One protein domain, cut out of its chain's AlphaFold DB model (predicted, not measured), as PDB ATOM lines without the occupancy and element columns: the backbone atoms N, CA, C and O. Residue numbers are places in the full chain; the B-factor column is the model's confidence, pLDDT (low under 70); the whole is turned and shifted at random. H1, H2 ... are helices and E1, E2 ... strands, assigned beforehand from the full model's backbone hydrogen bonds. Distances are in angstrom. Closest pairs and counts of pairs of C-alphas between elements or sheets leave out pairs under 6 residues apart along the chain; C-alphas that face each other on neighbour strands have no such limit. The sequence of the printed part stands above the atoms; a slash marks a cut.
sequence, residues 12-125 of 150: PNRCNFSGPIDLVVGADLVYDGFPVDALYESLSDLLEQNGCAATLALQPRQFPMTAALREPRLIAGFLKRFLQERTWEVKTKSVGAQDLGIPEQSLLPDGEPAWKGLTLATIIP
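AT A GLANCE: This is residues 12 to 125 of the 150 residues of the protein "METTL21C protein" of Symbiodinium sp. CCMP2456 (UniProt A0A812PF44). A four-stranded sheet is covered on one face by two helices, H1 and H2, which run along its strands, while its other face is bare of named helices. Two long loops, residues 59 to 71 and 101 to 118, and the small helix H3 lie beyond the end of the sheet where E2 and E3 end and E4 begins; residues 13 to 18 stick out on their own. The printed part has 114 residues, with three named helices and four named strands in the order E1, H1, E2, H2, E3, H3, E4, and the sheet is mixed, in the order E1, E2, E4, E3. The class is mixed, helices and strands, though under half of the residues, 56 of 114, are in named elements. The whole is compact, with a radius of gyration of the C-alphas of 15.4 A and spans of 42 by 31 by 26 A.

HOW THE PARTS SIT: Start with E1, residues 23 to 27, an edge strand. After a short link comes H1, residues 36 to 50, and after a tight one E2, residues 53 to 58, which is parallel to E1 at 7 degrees; look for N 55 and O 24, 2.8 A apart and within hydrogen-bond range. E1, H1 and E2 form a strand-helix-strand unit, two parallel neighbour strands with a helix between them in the chain, and its crossover is right-handed. H1 is on the sheet at a height of 9.3 A over a local plane fitted to only 6 C-alphas; it lies over E2 and runs along it, at 12 degrees on the local plane. The closest C-alphas of H1 and E2 are those of Leu 47 and Ala 53, 6.2 A apart. A long link leads to H2, residues 72 to 85, on the same face as H1, giving two layers, helices over one face of a sheet. H1 and H2 are close but not clearly touching, with the closest C-alphas, those of Val 36 and Phe 78, 7.1 A apart; they run the same way at a steep tilt of 41 degrees. Next find the edge strand E3, residues 89 to 94, then H3, residues 97 to 100, which is not on the sheet and is apart from H1 and H2. Last is E4, residues 119 to 124, an inner strand between E2 and E3 and antiparallel to both: N 56 and O 121 are 2.8 A apart, as are N 93 and O 120, both pairs within hydrogen-bond range. E2, H2 and E3 form a split strand-helix-strand unit, with E4 between its two strands, and its crossover is right-handed. H2 has a height of 10.1 A over the sheet; it lies over E4, and only just over E3, where 3 of its C-alphas fall. The closest C-alphas of H2 and E3 are those of Leu 83 and Glu 89, 6.7 A apart. Every O i to N i+4 pair is within hydrogen-bond range in H1, and 8 of 10 are in H2; H3 is too short for such a pair.

IN THESE COORDINATES: Find C-alpha 23 at (-13.296, 0.084, -27.639), where E1 begins; it runs 13.3 A to C-alpha 27. H1 starts at C-alpha 36, (-23.321, -6.075, -11.151), and covers 21.1 A to C-alpha 50. E2 spans 15.5 A, H2 20.2 A and E3 16.8 A, while H3 measures 5.3 A. E4 takes 15.9 A to reach C-alpha 124 at (-8.143, 1.069, -19.084).

THE WHOLE: The two C-alphas farthest apart are those of Ser 18 and Gly 111, at 44.0 A. The printed part has no cut. The long links are E2 to H2, with 13 residues, and H3 to E4, with 18. The mean pLDDT of the printed part is 71.2, and 45 residues are under 70, among them residues 12 to 22, 27 to 34 and 60 to 73.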
ATOM      1  N   PRO A  12     -19.487 -11.703 -32.162       57.72
ATOM      2  CA  PRO A  12     -18.909 -11.650 -33.508       57.72
ATOM      3  C   PRO A  12     -19.811 -12.296 -34.567       57.72
ATOM      4  O   PRO A  12     -20.087 -11.694 -35.602       57.72
ATOM      5  N   ASN A  13     -20.368 -13.474 -34.273       53.66
ATOM      6  CA  ASN A  13     -21.222 -14.213 -35.207       53.66
ATOM      7  C   ASN A  13     -22.594 -13.557 -35.411       53.66
ATOM      8  O   ASN A  13     -23.135 -13.596 -36.511       53.66
ATOM      9  N   ARG A  14     -23.169 -12.940 -34.371       57.22
ATOM     10  CA  ARG A  14     -24.456 -12.231 -34.484       57.22
ATOM     11  C   ARG A  14     -24.336 -10.899 -35.215       57.22
ATOM     12  O   ARG A  14     -25.260 -10.518 -35.924       57.22
ATOM     13  N   CYS A  15     -23.211 -10.215 -35.045       56.84
ATOM     14  CA  CYS A  15     -22.940  -8.937 -35.695       56.84
ATOM     15  C   CYS A  15     -22.212  -9.095 -37.039       56.84
ATOM     16  O   CYS A  15     -21.910  -8.090 -37.675       56.84
ATOM     17  N   ASN A  16     -21.914 -10.335 -37.454       59.50
ATOM     18  CA  ASN A  16     -21.062 -10.654 -38.602       59.50
ATOM     19  C   ASN A  16     -19.743  -9.854 -38.596       59.50
ATOM     20  O   ASN A  16     -19.283  -9.351 -39.619       59.50
ATOM     21  N   PHE A  17     -19.177  -9.679 -37.404       63.75
ATOM     22  CA  PHE A  17     -17.976  -8.896 -37.171       63.75
ATOM     23  C   PHE A  17     -16.783  -9.832 -37.008       63.75
ATOM     24  O   PHE A  17     -16.793 -10.724 -36.163       63.75
ATOM     25  N   SER A  18     -15.730  -9.589 -37.781       54.88
ATOM     26  CA  SER A  18     -14.429 -10.227 -37.610       54.88
ATOM     27  C   SER A  18     -13.362  -9.139 -37.550       54.88
ATOM     28  O   SER A  18     -13.111  -8.465 -38.547       54.88
ATOM     29  N   GLY A  19     -12.750  -8.950 -36.385       61.72
ATOM     30  CA  GLY A  19     -11.724  -7.932 -36.185       61.72
ATOM     31  C   GLY A  19     -11.376  -7.739 -34.708       61.72
ATOM     32  O   GLY A  19     -12.062  -8.286 -33.843       61.72
ATOM     33  N   PRO A  20     -10.301  -6.994 -34.403       65.75
ATOM     34  CA  PRO A  20      -9.991  -6.604 -33.033       65.75
ATOM     35  C   PRO A  20     -11.078  -5.668 -32.487       65.75
ATOM     36  O   PRO A  20     -11.517  -4.749 -33.173       65.75
ATOM     37  N   ILE A  21     -11.517  -5.897 -31.248       69.50
ATOM     38  CA  ILE A  21     -12.342  -4.931 -30.518       69.50
ATOM     39  C   ILE A  21     -11.390  -3.913 -29.899       69.50
ATOM     40  O   ILE A  21     -10.585  -4.286 -29.052       69.50
ATOM     41  N   ASP A  22     -11.478  -2.649 -30.309       67.88
ATOM     42  CA  ASP A  22     -10.592  -1.578 -29.823       67.88
ATOM     43  C   ASP A  22     -11.213  -0.741 -28.696       67.88
ATOM     44  O   ASP A  22     -10.495  -0.165 -27.874       67.88
ATOM     45  N   LEU A  23     -12.548  -0.689 -28.628       71.06
ATOM     46  CA  LEU A  23     -13.296   0.084 -27.639       71.06
ATOM     47  C   LEU A  23     -14.639  -0.580 -27.330       71.06
ATOM     48  O   LEU A  23     -15.381  -0.964 -28.232       71.06
ATOM     49  N   VAL A  24     -14.975  -0.645 -26.045       76.25
ATOM     50  CA  VAL A  24     -16.303  -1.034 -25.564       76.25
ATOM     51  C   VAL A  24     -17.044   0.222 -25.117       76.25
ATOM     52  O   VAL A  24     -16.569   0.945 -24.244       76.25
ATOM     53  N   VAL A  25     -18.216   0.483 -25.694       75.44
ATOM     54  CA  VAL A  25     -19.081   1.595 -25.279       75.44
ATOM     55  C   VAL A  25     -20.355   1.029 -24.678       75.44
ATOM     56  O   VAL A  25     -21.019   0.197 -25.290       75.44
ATOM     57  N   GLY A  26     -20.699   1.485 -23.480       70.00
ATOM     58  CA  GLY A  26     -21.928   1.089 -22.806       70.00
ATOM     59  C   GLY A  26     -22.641   2.291 -22.215       70.00
ATOM     60  O   GLY A  26     -22.003   3.183 -21.665       70.00
ATOM     61  N   ALA A  27     -23.963   2.316 -22.312       67.06
ATOM     62  CA  ALA A  27     -24.792   3.332 -21.683       67.06
ATOM     63  C   ALA A  27     -25.945   2.650 -20.957       67.06
ATOM     64  O   ALA A  27     -26.462   1.649 -21.446       67.06
ATOM     65  N   ASP A  28     -26.330   3.196 -19.805       65.62
ATOM     66  CA  ASP A  28     -27.479   2.708 -19.028       65.62
ATOM     67  C   ASP A  28     -27.342   1.241 -18.570       65.62
ATOM     68  O   ASP A  28     -28.299   0.476 -18.504       65.62
ATOM     69  N   LEU A  29     -26.105   0.825 -18.281       64.19
ATOM     70  CA  LEU A  29     -25.787  -0.565 -17.938       64.19
ATOM     71  C   LEU A  29     -26.188  -0.962 -16.515       64.19
ATOM     72  O   LEU A  29     -26.123  -2.136 -16.168       64.19
ATOM     73  N   VAL A  30     -26.541   0.003 -15.672       61.75
ATOM     74  CA  VAL A  30     -26.926  -0.247 -14.285       61.75
ATOM     75  C   VAL A  30     -28.421   0.020 -14.207       61.75
ATOM     76  O   VAL A  30     -28.854   1.141 -14.458       61.75
ATOM     77  N   TYR A  31     -29.200  -0.994 -13.828       61.41
ATOM     78  CA  TYR A  31     -30.641  -0.903 -13.572       61.41
ATOM     79  C   TYR A  31     -31.059  -1.901 -12.478       61.41
ATOM     80  O   TYR A  31     -30.258  -2.739 -12.055       61.41
ATOM     81  N   ASP A  32     -32.302  -1.809 -11.996       56.09
ATOM     82  CA  ASP A  32     -32.821  -2.695 -10.945       56.09
ATOM     83  C   ASP A  32     -32.752  -4.180 -11.343       56.09
ATOM     84  O   ASP A  32     -33.142  -4.564 -12.446       56.09
ATOM     85  N   GLY A  33     -32.247  -5.025 -10.443       58.56
ATOM     86  CA  GLY A  33     -32.066  -6.459 -10.681       58.56
ATOM     87  C   GLY A  33     -30.914  -6.824 -11.626       58.56
ATOM     88  O   GLY A  33     -30.733  -8.006 -11.928       58.56
ATOM     89  N   PHE A  34     -30.120  -5.853 -12.088       66.06
ATOM     90  CA  PHE A  34     -28.965  -6.140 -12.928       66.06
ATOM     91  C   PHE A  34     -27.817  -6.763 -12.111       66.06
ATOM     92  O   PHE A  34     -27.392  -6.193 -11.100       66.06
ATOM     93  N   PRO A  35     -27.276  -7.922 -12.527       73.19
ATOM     94  CA  PRO A  35     -26.189  -8.578 -11.812       73.19
ATOM     95  C   PRO A  35     -24.867  -7.822 -12.027       73.19
ATOM     96  O   PRO A  35     -24.136  -8.076 -12.981       73.19
ATOM     97  N   VAL A  36     -24.546  -6.900 -11.114       75.50
ATOM     98  CA  VAL A  36     -23.321  -6.075 -11.151       75.50
ATOM     99  C   VAL A  36     -22.055  -6.930 -11.270       75.50
ATOM    100  O   VAL A  36     -21.159  -6.590 -12.039       75.50
ATOM    101  N   ASP A  37     -22.006  -8.066 -10.570       78.88
ATOM    102  CA  ASP A  37     -20.880  -9.005 -10.640       78.88
ATOM    103  C   ASP A  37     -20.716  -9.602 -12.039       78.88
ATOM    104  O   ASP A  37     -19.612  -9.673 -12.563       78.88
ATOM    105  N   ALA A  38     -21.819  -9.969 -12.687       77.00
ATOM    106  CA  ALA A  38     -21.787 -10.522 -14.036       77.00
ATOM    107  C   ALA A  38     -21.285  -9.504 -15.069       77.00
ATOM    108  O   ALA A  38     -20.554  -9.879 -15.983       77.00
ATOM    109  N   LEU A  39     -21.651  -8.225 -14.930       79.12
ATOM    110  CA  LEU A  39     -21.094  -7.168 -15.776       79.12
ATOM    111  C   LEU A  39     -19.615  -6.955 -15.513       79.12
ATOM    112  O   LEU A  39     -18.863  -6.766 -16.462       79.12
ATOM    113  N   TYR A  40     -19.215  -6.963 -14.244       82.69
ATOM    114  CA  TYR A  40     -17.819  -6.832 -13.868       82.69
ATOM    115  C   TYR A  40     -16.973  -7.940 -14.507       82.69
ATOM    116  O   TYR A  40     -16.002  -7.623 -15.193       82.69
ATOM    117  N   GLU A  41     -17.376  -9.206 -14.369       84.12
ATOM    118  CA  GLU A  41     -16.665 -10.341 -14.972       84.12
ATOM    119  C   GLU A  41     -16.685 -10.274 -16.506       84.12
ATOM    120  O   GLU A  41     -15.631 -10.288 -17.135       84.12
ATOM    121  N   SER A  42     -17.861 -10.084 -17.124       81.00
ATOM    122  CA  SER A  42     -17.985  -9.982 -18.588       81.00
ATOM    123  C   SER A  42     -17.135  -8.862 -19.180       81.00
ATOM    124  O   SER A  42     -16.510  -9.042 -20.226       81.00
ATOM    125  N   LEU A  43     -17.143  -7.686 -18.549       84.12
ATOM    126  CA  LEU A  43     -16.372  -6.547 -19.022       84.12
ATOM    127  C   LEU A  43     -14.879  -6.796 -18.819       84.12
ATOM    128  O   LEU A  43     -14.096  -6.484 -19.710       84.12
ATOM    129  N   SER A  44     -14.487  -7.388 -17.690       85.38
ATOM    130  CA  SER A  44     -13.087  -7.713 -17.419       85.38
ATOM    131  C   SER A  44     -12.537  -8.683 -18.464       85.38
ATOM    132  O   SER A  44     -11.533  -8.378 -19.106       85.38
ATOM    133  N   ASP A  45     -13.249  -9.785 -18.715       83.75
ATOM    134  CA  ASP A  45     -12.877 -10.784 -19.719       83.75
ATOM    135  C   ASP A  45     -12.775 -10.169 -21.116       83.75
ATOM    136  O   ASP A  45     -11.811 -10.406 -21.845       83.75
ATOM    137  N   LEU A  46     -13.762  -9.352 -21.497       81.06
ATOM    138  CA  LEU A  46     -13.793  -8.718 -22.810       81.06
ATOM    139  C   LEU A  46     -12.597  -7.780 -23.009       81.06
ATOM    140  O   LEU A  46     -11.965  -7.820 -24.066       81.06
ATOM    141  N   LEU A  47     -12.283  -6.957 -22.008       84.94
ATOM    142  CA  LEU A  47     -11.195  -5.988 -22.085       84.94
ATOM    143  C   LEU A  47      -9.812  -6.657 -22.053       84.94
ATOM    144  O   LEU A  47      -8.935  -6.251 -22.816       84.94
ATOM    145  N   GLU A  48      -9.626  -7.704 -21.241       82.62
ATOM    146  CA  GLU A  48      -8.377  -8.482 -21.190       82.62
ATOM    147  C   GLU A  48      -8.125  -9.235 -22.496       82.62
ATOM    148  O   GLU A  48      -7.054  -9.104 -23.089       82.62
ATOM    149  N   GLN A  49      -9.120  -9.982 -22.986       80.31
ATOM    150  CA  GLN A  49      -8.975 -10.807 -24.191       80.31
ATOM    151  C   GLN A  49      -8.687  -9.974 -25.440       80.31
ATOM    152  O   GLN A  49      -8.009 -10.437 -26.357       80.31
ATOM    153  N   ASN A  50      -9.207  -8.747 -25.486       76.94
ATOM    154  CA  ASN A  50      -9.097  -7.884 -26.653       76.94
ATOM    155  C   ASN A  50      -8.074  -6.756 -26.477       76.94
ATOM    156  O   ASN A  50      -7.863  -5.999 -27.421       76.94
ATOM    157  N   GLY A  51      -7.426  -6.618 -25.316       80.88
ATOM    158  CA  GLY A  51      -6.466  -5.538 -25.059       80.88
ATOM    159  C   GLY A  51      -7.045  -4.154 -25.372       80.88
ATOM    160  O   GLY A  51      -6.404  -3.353 -26.060       80.88
ATOM    161  N   CYS A  52      -8.281  -3.901 -24.944       80.94
ATOM    162  CA  CYS A  52      -9.036  -2.691 -25.265       80.94
ATOM    163  C   CYS A  52      -9.494  -1.944 -24.014       80.94
ATOM    164  O   CYS A  52      -9.295  -2.400 -22.891       80.94
ATOM    165  N   ALA A  53     -10.029  -0.739 -24.197       86.00
ATOM    166  CA  ALA A  53     -10.591   0.065 -23.114       86.00
ATOM    167  C   ALA A  53     -12.125   0.062 -23.178       86.00
ATOM    168  O   ALA A  53     -12.714  -0.222 -24.224       86.00
ATOM    169  N   ALA A  54     -12.773   0.420 -22.071       84.88
ATOM    170  CA  ALA A  54     -14.209   0.688 -22.042       84.88
ATOM    171  C   ALA A  54     -14.491   2.142 -21.687       84.88
ATOM    172  O   ALA A  54     -13.849   2.682 -20.792       84.88
ATOM    173  N   THR A  55     -15.509   2.735 -22.307       84.69
ATOM    174  CA  THR A  55     -16.138   3.978 -21.853       84.69
ATOM    175  C   THR A  55     -17.606   3.712 -21.554       84.69
ATOM    176  O   THR A  55     -18.378   3.307 -22.423       84.69
ATOM    177  N   LEU A  56     -17.991   3.937 -20.302       82.31
ATOM    178  CA  LEU A  56     -19.308   3.629 -19.772       82.31
ATOM    179  C   LEU A  56     -20.011   4.909 -19.323       82.31
ATOM    180  O   LEU A  56     -19.476   5.666 -18.517       82.31
ATOM    181  N   ALA A  57     -21.231   5.120 -19.802       77.25
ATOM    182  CA  ALA A  57     -22.172   6.092 -19.268       77.25
ATOM    183  C   ALA A  57     -23.030   5.412 -18.193       77.25
ATOM    184  O   ALA A  57     -23.947   4.643 -18.491       77.25
ATOM    185  N   LEU A  58     -22.692   5.678 -16.933       73.62
ATOM    186  CA  LEU A  58     -23.310   5.086 -15.752       73.62
ATOM    187  C   LEU A  58     -24.176   6.139 -15.073       73.62
ATOM    188  O   LEU A  58     -23.665   7.122 -14.542       73.62
ATOM    189  N   GLN A  59     -25.485   5.944 -15.077       70.75
ATOM    190  CA  GLN A  59     -26.415   6.826 -14.391       70.75
ATOM    191  C   GLN A  59     -27.379   5.972 -13.575       70.75
ATOM    192  O   GLN A  59     -27.925   5.011 -14.113       70.75
ATOM    193  N   PRO A  60     -27.630   6.306 -12.302       61.91
ATOM    194  CA  PRO A  60     -28.755   5.732 -11.591       61.91
ATOM    195  C   PRO A  60     -30.030   6.332 -12.193       61.91
ATOM    196  O   PRO A  60     -30.368   7.482 -11.918       61.91
ATOM    197  N   ARG A  61     -30.695   5.601 -13.092       56.66
ATOM    198  CA  ARG A  61     -31.892   6.095 -13.785       56.66
ATOM    199  C   ARG A  61     -33.167   5.811 -12.995       56.66
ATOM    200  O   ARG A  61     -33.365   4.711 -12.484       56.66
ATOM    201  N   GLN A  62     -34.052   6.810 -12.958       49.47
ATOM    202  CA  GLN A  62     -35.476   6.644 -12.682       49.47
ATOM    203  C   GLN A  62     -36.189   6.472 -14.027       49.47
ATOM    204  O   GLN A  62     -36.544   7.451 -14.677       49.47
ATOM    205  N   PHE A  63     -36.382   5.235 -14.483       46.22
ATOM    206  CA  PHE A  63     -37.423   4.986 -15.478       46.22
ATOM    207  C   PHE A  63     -38.711   4.605 -14.744       46.22
ATOM    208  O   PHE A  63     -38.649   3.818 -13.798       46.22
ATOM    209  N   PRO A  64     -39.891   5.081 -15.186       42.03
ATOM    210  CA  PRO A  64     -41.177   4.742 -14.567       42.03
ATOM    211  C   PRO A  64     -41.486   3.233 -14.512       42.03
ATOM    212  O   PRO A  64     -42.405   2.825 -13.812       42.03
ATOM    213  N   MET A  65     -40.725   2.400 -15.232       36.53
ATOM    214  CA  MET A  65     -40.838   0.939 -15.223       36.53
ATOM    215  C   MET A  65     -39.774   0.205 -14.384       36.53
ATOM    216  O   MET A  65     -39.855  -1.014 -14.265       36.53
ATOM    217  N   THR A  66     -38.801   0.893 -13.780       35.47
ATOM    218  CA  THR A  66     -37.705   0.259 -13.023       35.47
ATOM    219  C   THR A  66     -37.364   1.074 -11.782       35.47
ATOM    220  O   THR A  66     -36.461   1.909 -11.746       35.47
ATOM    221  N   ALA A  67     -38.119   0.808 -10.722       35.88
ATOM    222  CA  ALA A  67     -37.984   1.451  -9.428       35.88
ATOM    223  C   ALA A  67     -36.902   0.807  -8.540       35.88
ATOM    224  O   ALA A  67     -37.202   0.483  -7.398       35.88
ATOM    225  N   ALA A  68     -35.649   0.673  -8.986       37.28
ATOM    226  CA  ALA A  68     -34.535   0.531  -8.036       37.28
ATOM    227  C   ALA A  68     -33.157   0.806  -8.652       37.28
ATOM    228  O   ALA A  68     -32.396  -0.087  -8.991       37.28
ATOM    229  N   LEU A  69     -32.775   2.080  -8.674       45.06
ATOM    230  CA  LEU A  69     -31.391   2.460  -8.403       45.06
ATOM    231  C   LEU A  69     -31.386   3.663  -7.477       45.06
ATOM    232  O   LEU A  69     -31.132   4.800  -7.860       45.06
ATOM    233  N   ARG A  70     -31.696   3.386  -6.211       51.97
ATOM    234  CA  ARG A  70     -31.611   4.364  -5.121       51.97
ATOM    235  C   ARG A  70     -30.179   4.554  -4.605       51.97
ATOM    236  O   ARG A  70     -29.969   5.360  -3.706       51.97
ATOM    237  N   GLU A  71     -29.197   3.821  -5.139       56.69
ATOM    238  CA  GLU A  71     -27.892   3.660  -4.494       56.69
ATOM    239  C   GLU A  71     -26.712   4.109  -5.371       56.69
ATOM    240  O   GLU A  71     -26.067   3.292  -6.029       56.69
ATOM    241  N   PRO A  72     -26.324   5.398  -5.302       60.19
ATOM    242  CA  PRO A  72     -25.070   5.907  -5.875       60.19
ATOM    243  C   PRO A  72     -23.823   5.105  -5.458       60.19
ATOM    244  O   PRO A  72     -22.812   5.086  -6.159       60.19
ATOM    245  N   ARG A  73     -23.901   4.409  -4.315       66.94
ATOM    246  CA  ARG A  73     -22.848   3.526  -3.800       66.94
ATOM    247  C   ARG A  73     -22.569   2.329  -4.710       66.94
ATOM    248  O   ARG A  73     -21.438   1.857  -4.704       66.94
ATOM    249  N   LEU A  74     -23.540   1.872  -5.507       70.62
ATOM    250  CA  LEU A  74     -23.358   0.744  -6.425       70.62
ATOM    251  C   LEU A  74     -22.401   1.090  -7.569       70.62
ATOM    252  O   LEU A  74     -21.489   0.317  -7.848       70.62
ATOM    253  N   ILE A  75     -22.542   2.277  -8.171       74.56
ATOM    254  CA  ILE A  75     -21.637   2.751  -9.233       74.56
ATOM    255  C   ILE A  75     -20.227   2.939  -8.672       74.56
ATOM    256  O   ILE A  75     -19.255   2.451  -9.246       74.56
ATOM    257  N   ALA A  76     -20.112   3.602  -7.516       73.56
ATOM    258  CA  ALA A  76     -18.826   3.800  -6.856       73.56
ATOM    259  C   ALA A  76     -18.162   2.461  -6.489       73.56
ATOM    260  O   ALA A  76     -16.970   2.294  -6.722       73.56
ATOM    261  N   GLY A  77     -18.926   1.500  -5.960       78.06
ATOM    262  CA  GLY A  77     -18.454   0.153  -5.642       78.06
ATOM    263  C   GLY A  77     -17.968  -0.595  -6.881       78.06
ATOM    264  O   GLY A  77     -16.832  -1.055  -6.894       78.06
ATOM    265  N   PHE A  78     -18.777  -0.638  -7.940       81.62
ATOM    266  CA  PHE A  78     -18.427  -1.259  -9.221       81.62
ATOM    267  C   PHE A  78     -17.109  -0.713  -9.789       81.62
ATOM    268  O   PHE A  78     -16.201  -1.482 -10.094       81.62
ATOM    269  N   LEU A  79     -16.958   0.614  -9.862       82.62
ATOM    270  CA  LEU A  79     -15.733   1.242 -10.371       82.62
ATOM    271  C   LEU A  79     -14.530   1.005  -9.450       82.62
ATOM    272  O   LEU A  79     -13.421   0.757  -9.922       82.62
ATOM    273  N   LYS A  80     -14.744   1.038  -8.130       82.88
ATOM    274  CA  LYS A  80     -13.691   0.796  -7.138       82.88
ATOM    275  C   LYS A  80     -13.127  -0.622  -7.233       82.88
ATOM    276  O   LYS A  80     -11.936  -0.798  -6.994       82.88
ATOM    277  N   ARG A  81     -13.930  -1.613  -7.629       83.19
ATOM    278  CA  ARG A  81     -13.460  -2.995  -7.812       83.19
ATOM    279  C   ARG A  81     -12.394  -3.118  -8.897       83.19
ATOM    280  O   ARG A  81     -11.414  -3.820  -8.684       83.19
ATOM    281  N   PHE A  82     -12.485  -2.378 -10.003       83.88
ATOM    282  CA  PHE A  82     -11.414  -2.367 -11.015       83.88
ATOM    283  C   PHE A  82     -10.092  -1.808 -10.469       83.88
ATOM    284  O   PHE A  82      -9.025  -2.343 -10.772       83.88
ATOM    285  N   LEU A  83     -10.158  -0.785  -9.609       82.12
ATOM    286  CA  LEU A  83      -8.980  -0.218  -8.941       82.12
ATOM    287  C   LEU A  83      -8.381  -1.183  -7.906       82.12
ATOM    288  O   LEU A  83      -7.163  -1.273  -7.785       82.12
ATOM    289  N   GLN A  84      -9.224  -1.884  -7.143       83.06
ATOM    290  CA  GLN A  84      -8.796  -2.709  -6.007       83.06
ATOM    291  C   GLN A  84      -8.412  -4.141  -6.390       83.06
ATOM    292  O   GLN A  84      -7.424  -4.653  -5.878       83.06
ATOM    293  N   GLU A  85      -9.194  -4.787  -7.254       86.50
ATOM    294  CA  GLU A  85      -9.041  -6.211  -7.587       86.50
ATOM    295  C   GLU A  85      -8.163  -6.420  -8.827       86.50
ATOM    296  O   GLU A  85      -7.442  -7.409  -8.907       86.50
ATOM    297  N   ARG A  86      -8.192  -5.485  -9.787       79.12
ATOM    298  CA  ARG A  86      -7.468  -5.610 -11.068       79.12
ATOM    299  C   ARG A  86      -6.339  -4.599 -11.236       79.12
ATOM    300  O   ARG A  86      -5.524  -4.750 -12.140       79.12
ATOM    301  N   THR A  87      -6.248  -3.587 -10.368       83.31
ATOM    302  CA  THR A  87      -5.258  -2.491 -10.440       83.31
ATOM    303  C   THR A  87      -5.292  -1.699 -11.754       83.31
ATOM    304  O   THR A  87      -4.293  -1.120 -12.175       83.31
ATOM    305  N   TRP A  88      -6.444  -1.676 -12.425       86.44
ATOM    306  CA  TRP A  88      -6.610  -0.980 -13.702       86.44
ATOM    307  C   TRP A  88      -6.808   0.513 -13.510       86.44
ATOM    308  O   TRP A  88      -7.304   0.958 -12.475       86.44
ATOM    309  N   GLU A  89      -6.473   1.299 -14.530       88.19
ATOM    310  CA  GLU A  89      -6.752   2.729 -14.501       88.19
ATOM    311  C   GLU A  89      -8.250   2.966 -14.736       88.19
ATOM    312  O   GLU A  89      -8.844   2.452 -15.687       88.19
ATOM    313  N   VAL A  90      -8.865   3.770 -13.867       86.00
ATOM    314  CA  VAL A  90     -10.264   4.190 -13.990       86.00
ATOM    315  C   VAL A  90     -10.322   5.711 -13.959       86.00
ATOM    316  O   VAL A  90      -9.996   6.334 -12.948       86.00
ATOM    317  N   LYS A  91     -10.755   6.321 -15.063       86.31
ATOM    318  CA  LYS A  91     -10.990   7.767 -15.169       86.31
ATOM    319  C   LYS A  91     -12.477   8.038 -15.083       86.31
ATOM    320  O   LYS A  91     -13.239   7.467 -15.852       86.31
ATOM    321  N   THR A  92     -12.895   8.934 -14.198       83.31
ATOM    322  CA  THR A  92     -14.309   9.297 -14.047       83.31
ATOM    323  C   THR A  92     -14.535  10.777 -14.307       83.31
ATOM    324  O   THR A  92     -13.756  11.610 -13.846       83.31
ATOM    325  N   LYS A  93     -15.637  11.107 -14.978       81.62
ATOM    326  CA  LYS A  93     -16.123  12.472 -15.176       81.62
ATOM    327  C   LYS A  93     -17.609  12.535 -14.833       81.62
ATOM    328  O   LYS A  93     -18.409  11.805 -15.415       81.62
ATOM    329  N   SER A  94     -17.976  13.431 -13.923       76.56
ATOM    330  CA  SER A  94     -19.377  13.815 -13.729       76.56
ATOM    331  C   SER A  94     -19.837  14.643 -14.923       76.56
ATOM    332  O   SER A  94     -19.131  15.562 -15.333       76.56
ATOM    333  N   VAL A  95     -20.998  14.312 -15.482       72.50
ATOM    334  CA  VAL A  95     -21.497  14.927 -16.716       72.50
ATOM    335  C   VAL A  95     -22.569  15.965 -16.411       72.50
ATOM    336  O   VAL A  95     -23.532  15.677 -15.700       72.50
ATOM    337  N   GLY A  96     -22.410  17.166 -16.965       70.31
ATOM    338  CA  GLY A  96     -23.431  18.215 -16.956       70.31
ATOM    339  C   GLY A  96     -24.189  18.329 -18.283       70.31
ATOM    340  O   GLY A  96     -23.817  17.725 -19.286       70.31
ATOM    341  N   ALA A  97     -25.226  19.170 -18.320       65.56
ATOM    342  CA  ALA A  97     -25.981  19.471 -19.545       65.56
ATOM    343  C   ALA A  97     -25.090  19.926 -20.714       65.56
ATOM    344  O   ALA A  97     -25.286  19.511 -21.857       65.56
ATOM    345  N   GLN A  98     -24.078  20.745 -20.409       72.06
ATOM    346  CA  GLN A  98     -23.148  21.314 -21.387       72.06
ATOM    347  C   GLN A  98     -22.297  20.239 -22.074       72.06
ATOM    348  O   GLN A  98     -22.024  20.340 -23.266       72.06
ATOM    349  N   ASP A  99     -21.938  19.178 -21.348       68.44
ATOM    350  CA  ASP A  99     -21.180  18.049 -21.892       68.44
ATOM    351  C   ASP A  99     -22.009  17.196 -22.865       68.44
ATOM    352  O   ASP A  99     -21.453  16.508 -23.716       68.44
ATOM    353  N   LEU A 100     -23.338  17.229 -22.730       64.31
ATOM    354  CA  LEU A 100     -24.279  16.463 -23.548       64.31
ATOM    355  C   LEU A 100     -24.857  17.273 -24.715       64.31
ATOM    356  O   LEU A 100     -25.607  16.724 -25.519       64.31
ATOM    357  N   GLY A 101     -24.547  18.571 -24.805       67.69
ATOM    358  CA  GLY A 101     -25.115  19.458 -25.822       67.69
ATOM    359  C   GLY A 101     -26.635  19.617 -25.718       67.69
ATOM    360  O   GLY A 101     -27.284  19.933 -26.715       67.69
ATOM    361  N   ILE A 102     -27.211  19.382 -24.534       65.50
ATOM    362  CA  ILE A 102     -28.653  19.498 -24.291       65.50
ATOM    363  C   ILE A 102     -28.967  20.763 -23.491       65.50
ATOM    364  O   ILE A 102     -28.151  21.194 -22.673       65.50
ATOM    365  N   PRO A 103     -30.153  21.368 -23.689       70.62
ATOM    366  CA  PRO A 103     -30.587  22.490 -22.870       70.62
ATOM    367  C   PRO A 103     -30.551  22.138 -21.378       70.62
ATOM    368  O   PRO A 103     -31.037  21.073 -20.992       70.62
ATOM    369  N   GLU A 104     -30.085  23.071 -20.538       66.06
ATOM    370  CA  GLU A 104     -30.075  22.960 -19.061       66.06
ATOM    371  C   GLU A 104     -31.476  22.786 -18.439       66.06
ATOM    372  O   GLU A 104     -31.612  22.570 -17.239       66.06
ATOM    373  N   GLN A 105     -32.520  22.821 -19.263       66.81
ATOM    374  CA  GLN A 105     -33.923  22.630 -18.898       66.81
ATOM    375  C   GLN A 105     -34.466  21.261 -19.344       66.81
ATOM    376  O   GLN A 105     -35.667  21.024 -19.262       66.81
ATOM    377  N   SER A 106     -33.616  20.365 -19.862       67.94
ATOM    378  CA  SER A 106     -34.064  19.031 -20.281       67.94
ATOM    379  C   SER A 106     -34.309  18.167 -19.046       67.94
ATOM    380  O   SER A 106     -33.387  17.556 -18.496       67.94
ATOM    381  N   LEU A 107     -35.562  18.164 -18.600       69.62
ATOM    382  CA  LEU A 107     -36.036  17.398 -17.456       69.62
ATOM    383  C   LEU A 107     -36.642  16.067 -17.911       69.62
ATOM    384  O   LEU A 107     -37.252  15.964 -18.977       69.62
ATOM    385  N   LEU A 108     -36.464  15.048 -17.084       68.44
ATOM    386  CA  LEU A 108     -37.172  13.780 -17.162       68.44
ATOM    387  C   LEU A 108     -38.638  13.964 -16.711       68.44
ATOM    388  O   LEU A 108     -38.988  15.002 -16.144       68.44
ATOM    389  N   PRO A 109     -39.520  12.969 -16.939       64.81
ATOM    390  CA  PRO A 109     -40.926  13.042 -16.524       64.81
ATOM    391  C   PRO A 109     -41.152  13.261 -15.017       64.81
ATOM    392  O   PRO A 109     -42.239  13.672 -14.622       64.81
ATOM    393  N   ASP A 110     -40.145  12.987 -14.184       67.94
ATOM    394  CA  ASP A 110     -40.136  13.212 -12.732       67.94
ATOM    395  C   ASP A 110     -39.691  14.637 -12.332       67.94
ATOM    396  O   ASP A 110     -39.692  14.974 -11.148       67.94
ATOM    397  N   GLY A 111     -39.339  15.487 -13.303       70.69
ATOM    398  CA  GLY A 111     -38.864  16.852 -13.086       70.69
ATOM    399  C   GLY A 111     -37.368  16.961 -12.776       70.69
ATOM    400  O   GLY A 111     -36.888  18.069 -12.538       70.69
ATOM    401  N   GLU A 112     -36.616  15.859 -12.794       73.88
ATOM    402  CA  GLU A 112     -35.173  15.872 -12.555       73.88
ATOM    403  C   GLU A 112     -34.384  16.071 -13.858       73.88
ATOM    404  O   GLU A 112     -34.793  15.588 -14.916       73.88
ATOM    405  N   PRO A 113     -33.222  16.746 -13.827       72.19
ATOM    406  CA  PRO A 113     -32.391  16.879 -15.014       72.19
ATOM    407  C   PRO A 113     -31.941  15.527 -15.571       72.19
ATOM    408  O   PRO A 113     -31.447  14.676 -14.829       72.19
ATOM    409  N   ALA A 114     -32.010  15.353 -16.893       71.38
ATOM    410  CA  ALA A 114     -31.667  14.088 -17.552       71.38
ATOM    411  C   ALA A 114     -30.212  13.631 -17.336       71.38
ATOM    412  O   ALA A 114     -29.918  12.450 -17.482       71.38
ATOM    413  N   TRP A 115     -29.307  14.538 -16.959       71.12
ATOM    414  CA  TRP A 115     -27.901  14.255 -16.637       71.12
ATOM    415  C   TRP A 115     -27.637  14.049 -15.142       71.12
ATOM    416  O   TRP A 115     -26.502  13.785 -14.748       71.12
ATOM    417  N   LYS A 116     -28.646  14.191 -14.274       75.00
ATOM    418  CA  LYS A 116     -28.451  14.079 -12.827       75.00
ATOM    419  C   LYS A 116     -27.899  12.697 -12.473       75.00
ATOM    420  O   LYS A 116     -28.507  11.674 -12.777       75.00
ATOM    421  N   GLY A 117     -26.735  12.677 -11.823       72.06
ATOM    422  CA  GLY A 117     -26.058  11.446 -11.408       72.06
ATOM    423  C   GLY A 117     -25.346  10.686 -12.532       72.06
ATOM    424  O   GLY A 117     -24.835   9.598 -12.273       72.06
ATOM    425  N   LEU A 118     -25.286  11.228 -13.754       75.00
ATOM    426  CA  LEU A 118     -24.556  10.614 -14.858       75.00
ATOM    427  C   LEU A 118     -23.041  10.730 -14.633       75.00
ATOM    428  O   LEU A 118     -22.478  11.820 -14.509       75.00
ATOM    429  N   THR A 119     -22.385   9.578 -14.616       76.62
ATOM    430  CA  THR A 119     -20.936   9.414 -14.518       76.62
ATOM    431  C   THR A 119     -20.433   8.757 -15.794       76.62
ATOM    432  O   THR A 119     -20.830   7.639 -16.117       76.62
ATOM    433  N   LEU A 120     -19.532   9.426 -16.508       79.62
ATOM    434  CA  LEU A 120     -18.726   8.775 -17.534       79.62
ATOM    435  C   LEU A 120     -17.516   8.143 -16.863       79.62
ATOM    436  O   LEU A 120     -16.757   8.834 -16.185       79.62
ATOM    437  N   ALA A 121     -17.339   6.843 -17.052       81.56
ATOM    438  CA  ALA A 121     -16.193   6.106 -16.555       81.56
ATOM    439  C   ALA A 121     -15.443   5.463 -17.718       81.56
ATOM    440  O   ALA A 121     -16.032   4.721 -18.501       81.56
ATOM    441  N   THR A 122     -14.144   5.716 -17.811       85.94
ATOM    442  CA  THR A 122     -13.253   5.036 -18.747       85.94
ATOM    443  C   THR A 122     -12.362   4.075 -17.977       85.94
ATOM    444  O   THR A 122     -11.640   4.499 -17.077       85.94
ATOM    445  N   ILE A 123     -12.422   2.793 -18.330       86.12
ATOM    446  CA  ILE A 123     -11.660   1.706 -17.711       86.12
ATOM    447  C   ILE A 123     -10.577   1.271 -18.696       86.12
ATOM    448  O   ILE A 123     -10.877   0.940 -19.845       86.12
ATOM    449  N   ILE A 124      -9.323   1.297 -18.249       86.81
ATOM    450  CA  ILE A 124      -8.143   1.069 -19.084       86.81
ATOM    451  C   ILE A 124      -7.290  -0.035 -18.434       86.81
ATOM    452  O   ILE A 124      -6.578   0.227 -17.459       86.81
ATOM    453  N   PRO A 125      -7.353  -1.275 -18.954       86.00
ATOM    454  CA  PRO A 125      -6.442  -2.341 -18.559       86.00
ATOM    455  C   PRO A 125      -4.991  -2.044 -18.972       86.00
ATOM    456  O   PRO A 125      -4.753  -1.338 -19.961       86.00
TER     457      PRO A 125